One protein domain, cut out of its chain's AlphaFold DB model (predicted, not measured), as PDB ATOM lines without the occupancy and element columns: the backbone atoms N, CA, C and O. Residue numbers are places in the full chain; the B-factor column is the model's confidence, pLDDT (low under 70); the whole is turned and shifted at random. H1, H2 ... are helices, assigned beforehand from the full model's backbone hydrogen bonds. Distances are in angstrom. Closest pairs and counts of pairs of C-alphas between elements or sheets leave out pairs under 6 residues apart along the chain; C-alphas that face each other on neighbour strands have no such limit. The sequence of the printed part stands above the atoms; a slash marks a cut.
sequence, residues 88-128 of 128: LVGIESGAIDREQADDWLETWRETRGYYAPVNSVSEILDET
ATOM      1  N   LEU A  88     201.424 207.699 241.139       79.81
ATOM      2  CA  LEU A  88     200.773 207.961 242.427       79.81
ATOM      3  C   LEU A  88     201.792 208.158 243.552       79.81
ATOM      4  O   LEU A  88     201.703 209.143 244.277       79.81
ATOM      5  N   VAL A  89     202.812 207.300 243.635       77.69
ATOM      6  CA  VAL A  89     203.893 207.460 244.621       77.69
ATOM      7  C   VAL A  89     204.647 208.777 244.416       77.69
ATOM      8  O   VAL A  89     204.979 209.450 245.389       77.69
ATOM      9  N   GLY A  90     204.887 209.181 243.165       74.25
ATOM     10  CA  GLY A  90     205.500 210.473 242.855       74.25
ATOM     11  C   GLY A  90     204.659 211.671 243.316       74.25
ATOM     12  O   GLY A  90     205.225 212.668 243.766       74.25
ATOM     13  N   ILE A  91     203.329 211.567 243.238       79.06
ATOM     14  CA  ILE A  91     202.394 212.587 243.736       79.06
ATOM     15  C   ILE A  91     202.390 212.615 245.264       79.06
ATOM     16  O   ILE A  91     202.533 213.681 245.860       79.06
ATOM     17  N   GLU A  92     202.272 211.452 245.909       77.38
ATOM     18  CA  GLU A  92     202.272 211.327 247.372       77.38
ATOM     19  C   GLU A  92     203.572 211.849 247.993       77.38
ATOM     20  O   GLU A  92     203.547 212.502 249.037       77.38
ATOM     21  N   SER A  93     204.712 211.626 247.331       75.75
ATOM     22  CA  SER A  93     206.005 212.151 247.773       75.75
ATOM     23  C   SER A  93     206.221 213.632 247.430       75.75
ATOM     24  O   SER A  93     207.262 214.186 247.785       75.75
ATOM     25  N   GLY A  94     205.304 214.267 246.690       73.81
ATOM     26  CA  GLY A  94     205.431 215.643 246.197       73.81
ATOM     27  C   GLY A  94     206.529 215.844 245.144       73.81
ATOM     28  O   GLY A  94     207.005 216.963 244.966       73.81
ATOM     29  N   ALA A  95     206.971 214.772 244.478       70.94
ATOM     30  CA  ALA A  95     208.004 214.824 243.439       70.94
ATOM     31  C   ALA A  95     207.448 215.278 242.080       70.94
ATOM     32  O   ALA A  95     208.177 215.883 241.294       70.94
ATOM     33  N   ILE A  96     206.174 214.982 241.820       78.56
ATOM     34  CA  ILE A  96     205.386 215.491 240.694       78.56
ATOM     35  C   ILE A  96     204.012 215.916 241.213       78.56
ATOM     36  O   ILE A  96     203.565 215.434 242.254       78.56
ATOM     37  N   ASP A  97     203.336 216.809 240.503       84.44
ATOM     38  CA  ASP A  97     201.934 217.121 240.774       84.44
ATOM     39  C   ASP A  97     200.986 216.291 239.887       84.44
ATOM     40  O   ASP A  97     201.410 215.475 239.061       84.44
ATOM     41  N   ARG A  98     199.676 216.458 240.112       90.38
ATOM     42  CA  ARG A  98     198.629 215.716 239.393       90.38
ATOM     43  C   ARG A  98     198.616 216.045 237.896       90.38
ATOM     44  O   ARG A  98     198.437 215.138 237.093       90.38
ATOM     45  N   GLU A  99     198.819 217.313 237.541       92.00
ATOM     46  CA  GLU A  99     198.827 217.781 236.149       92.00
ATOM     47  C   GLU A  99     199.988 217.138 235.388       92.00
ATOM     48  O   GLU A  99     199.793 216.507 234.353       92.00
ATOM     49  N   GLN A 100     201.185 217.168 235.972       83.25
ATOM     50  CA  GLN A 100     202.372 216.575 235.378       83.25
ATOM     51  C   GLN A 100     202.265 215.049 235.230       83.25
ATOM     52  O   GLN A 100     202.770 214.480 234.259       83.25
ATOM     53  N   ALA A 101     201.610 214.372 236.173       82.94
ATOM     54  CA  ALA A 101     201.340 212.943 236.071       82.94
ATOM     55  C   ALA A 101     200.346 212.607 234.944       82.94
ATOM     56  O   ALA A 101     200.561 211.628 234.222       82.94
ATOM     57  N   ASP A 102     199.297 213.413 234.770       89.88
ATOM     58  CA  ASP A 102     198.315 213.246 233.692       89.88
ATOM     59  C   ASP A 102     198.926 213.523 232.312       89.88
ATOM     60  O   ASP A 102     198.745 212.715 231.400       89.88
ATOM     61  N   ASP A 103     199.758 214.559 232.178       85.56
ATOM     62  CA  ASP A 103     200.512 214.843 230.947       85.56
ATOM     63  C   ASP A 103     201.409 213.663 230.542       85.56
ATOM     64  O   ASP A 103     201.547 213.302 229.364       85.56
ATOM     65  N   TRP A 104     202.055 213.029 231.526       86.94
ATOM     66  CA  TRP A 104     202.882 211.850 231.280       86.94
ATOM     67  C   TRP A 104     202.036 210.652 230.862       86.94
ATOM     68  O   TRP A 104     202.414 209.946 229.923       86.94
ATOM     69  N   LEU A 105     200.891 210.434 231.513       81.12
ATOM     70  CA  LEU A 105     199.964 209.359 231.173       81.12
ATOM     71  C   LEU A 105     199.411 209.522 229.750       81.12
ATOM     72  O   LEU A 105     199.389 208.553 228.986       81.12
ATOM     73  N   GLU A 106     199.024 210.739 229.372       85.00
ATOM     74  CA  GLU A 106     198.596 211.085 228.017       85.00
ATOM     75  C   GLU A 106     199.724 210.828 227.015       85.00
ATOM     76  O   GLU A 106     199.548 210.075 226.054       85.00
ATOM     77  N   THR A 107     200.933 211.321 227.297       81.00
ATOM     78  CA  THR A 107     202.110 211.084 226.449       81.00
ATOM     79  C   THR A 107     202.373 209.588 226.249       81.00
ATOM     80  O   THR A 107     202.682 209.142 225.137       81.00
ATOM     81  N   TRP A 108     202.257 208.776 227.303       81.62
ATOM     82  CA  TRP A 108     202.433 207.326 227.208       81.62
ATOM     83  C   TRP A 108     201.364 206.685 226.320       81.62
ATOM     84  O   TRP A 108     201.692 205.826 225.496       81.62
ATOM     85  N   ARG A 109     200.105 207.111 226.443       77.69
ATOM     86  CA  ARG A 109     198.992 206.609 225.627       77.69
ATOM     87  C   ARG A 109     199.161 206.989 224.159       77.69
ATOM     88  O   ARG A 109     199.198 206.107 223.304       77.69
ATOM     89  N   GLU A 110     199.322 208.276 223.874       81.44
ATOM     90  CA  GLU A 110     199.312 208.809 222.509       81.44
ATOM     91  C   GLU A 110     200.587 208.482 221.737       81.44
ATOM     92  O   GLU A 110     200.543 208.073 220.578       81.44
ATOM     93  N   THR A 111     201.743 208.637 222.382       72.25
ATOM     94  CA  THR A 111     203.034 208.515 221.691       72.25
ATOM     95  C   THR A 111     203.577 207.092 221.746       72.25
ATOM     96  O   THR A 111     204.318 206.672 220.856       72.25
ATOM     97  N   ARG A 112     203.269 206.342 222.812       67.62
ATOM     98  CA  ARG A 112     203.875 205.026 223.071       67.62
ATOM     99  C   ARG A 112     202.877 203.868 223.012       67.62
ATOM    100  O   ARG A 112     203.309 202.724 223.133       67.62
ATOM    101  N   GLY A 113     201.586 204.140 222.793       71.81
ATOM    102  CA  GLY A 113     200.544 203.115 222.713       71.81
ATOM    103  C   GLY A 113     200.324 202.375 224.033       71.81
ATOM    104  O   GLY A 113     199.913 201.214 224.025       71.81
ATOM    105  N   TYR A 114     200.651 203.008 225.163       72.31
ATOM    106  CA  TYR A 114     200.428 202.434 226.485       72.31
ATOM    107  C   TYR A 114     198.927 202.292 226.751       72.31
ATOM    108  O   TYR A 114     198.168 203.251 226.613       72.31
ATOM    109  N   TYR A 115     198.500 201.096 227.158       76.75
ATOM    110  CA  TYR A 115     197.141 200.877 227.636       76.75
ATOM    111  C   TYR A 115     197.068 201.208 229.126       76.75
ATOM    112  O   TYR A 115     197.632 200.496 229.956       76.75
ATOM    113  N   ALA A 116     196.351 202.278 229.448       75.88
ATOM    114  CA  ALA A 116     196.042 202.658 230.816       75.88
ATOM    115  C   ALA A 116     194.598 202.244 231.163       75.88
ATOM    116  O   ALA A 116     193.694 202.544 230.380       75.88
ATOM    117  N   PRO A 117     194.348 201.604 232.320       78.88
ATOM    118  CA  PRO A 117     192.992 201.329 232.805       78.88
ATOM    119  C   PRO A 117     192.198 202.583 233.213       78.88
ATOM    120  O   PRO A 117     190.987 202.483 233.370       78.88
ATOM    121  N   VAL A 118     192.857 203.738 233.368       83.31
ATOM    122  CA  VAL A 118     192.253 205.035 233.732       83.31
ATOM    123  C   VAL A 118     192.651 206.116 232.727       83.31
ATOM    124  O   VAL A 118     193.661 205.967 232.025       83.31
ATOM    125  N   ASN A 119     191.869 207.195 232.631       85.38
ATOM    126  CA  ASN A 119     192.206 208.343 231.778       85.38
ATOM    127  C   ASN A 119     192.955 209.440 232.528       85.38
ATOM    128  O   ASN A 119     193.753 210.124 231.897       85.38
ATOM    129  N   SER A 120     192.757 209.543 233.839       88.62
ATOM    130  CA  SER A 120     193.507 210.435 234.721       88.62
ATOM    131  C   SER A 120     193.924 209.722 236.006       88.62
ATOM    132  O   SER A 120     193.216 208.845 236.507       88.62
ATOM    133  N   VAL A 121     195.061 210.118 236.579       85.75
ATOM    134  CA  VAL A 121     195.479 209.693 237.925       85.75
ATOM    135  C   VAL A 121     194.526 210.208 239.008       85.75
ATOM    136  O   VAL A 121     194.415 209.595 240.070       85.75
ATOM    137  N   SER A 122     193.793 211.292 238.732       87.12
ATOM    138  CA  SER A 122     192.793 211.854 239.644       87.12
ATOM    139  C   SER A 122     191.601 210.918 239.841       87.12
ATOM    140  O   SER A 122     191.057 210.870 240.938       87.12
ATOM    141  N   GLU A 123     191.254 210.096 238.838       87.12
ATOM    142  CA  GLU A 123     190.207 209.067 238.974       87.12
ATOM    143  C   GLU A 123     190.518 208.073 240.103       87.12
ATOM    144  O   GLU A 123     189.609 207.518 240.698       87.12
ATOM    145  N   ILE A 124     191.800 207.863 240.417       83.75
ATOM    146  CA  ILE A 124     192.232 206.951 241.480       83.75
ATOM    147  C   ILE A 124     192.345 207.694 242.815       83.75
ATOM    148  O   ILE A 124     191.901 207.198 243.847       83.75
ATOM    149  N   LEU A 125     192.942 208.889 242.796       78.50
ATOM    150  CA  LEU A 125     193.187 209.683 244.004       78.50
ATOM    151  C   LEU A 125     191.903 210.216 244.648       78.50
ATOM    152  O   LEU A 125     191.890 210.447 245.851       78.50
ATOM    153  N   ASP A 126     190.847 210.434 243.866       79.44
ATOM    154  CA  ASP A 126     189.577 210.957 244.372       79.44
ATOM    155  C   ASP A 126     188.611 209.832 244.828       79.44
ATOM    156  O   ASP A 126     187.564 210.113 245.412       79.44
ATOM    157  N   GLU A 127     188.958 208.557 244.597       60.19
ATOM    158  CA  GLU A 127     188.226 207.372 245.087       60.19
ATOM    159  C   GLU A 127     188.688 206.891 246.480       60.19
ATOM    160  O   GLU A 127     188.113 205.941 247.024       60.19
ATOM    161  N   THR A 128     189.709 207.532 247.065       50.00
ATOM    162  CA  THR A 128     190.326 207.163 248.359       50.00
ATOM    163  C   THR A 128     189.981 208.138 249.478       50.00
ATOM    164  O   THR A 128     189.797 207.655 250.621       50.00
TER     165      THR A 128
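What this domain is: This is residues 88 to 128 of the 128 residues of an uncharacterized protein of Haloarculaceae archaeon HArcel1 (UniProt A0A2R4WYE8). One long helix, H2, runs along the longest axis, with the short helix H1 at its first end; beyond its last end the chain folds back along H2 through residues 113 to 121, and this brings the short helix H3 back to the end where H1 lies. The two short helices and the first residue of H2 make a loose corner of near contacts. The printed part has 41 residues with three named helices, in the order H1, H2, H3, and no named strand; the class is all helix. The whole is compact, with a radius of gyration of the C-alphas of 10.3 A, and spans 26 by 21 by 13 A.

Where its parts are: Find C-alpha 98 at (198.629, 215.716, 239.393); from there H2, residues 98 to 112, runs 20.2 A to C-alpha 112 at (203.875, 205.026, 223.071). Before it look for H1, residues 88 to 92, 6.2 A long, beginning at C-alpha 88 at (200.773, 207.961, 242.427). After it comes H3, residues 122 to 125, 4.9 A long.

How they stand to each other: Start at H2, which is close to H1 but not clearly touching it: their closest C-alphas, those of Arg 98 and Ile 91, are 6.5 A apart. Look next from Arg 98 to Ser 122, the closest C-alphas of H2 and H3 at 7.0 A, again close but not clearly touching. H1 and H3 are also close but not clearly touching, with the C-alphas of Leu 88 and Leu 125 closest at 7.9 A. In H1 and H2 every O i to N i+4 pair is within hydrogen-bond range, while H3 is too short for such a pair.

The domain as a whole: The two C-alphas farthest apart are those of Thr 111 and Thr 128, at 29.6 A. The printed part has no cut. The link from H1 to H2 is tight, and that from H2 to H3 is short with 9 residues. The mean pLDDT of the printed part is 79.4; look for low confidence, under 70, at residue 112 and residues 127 to 128, where the chain ends.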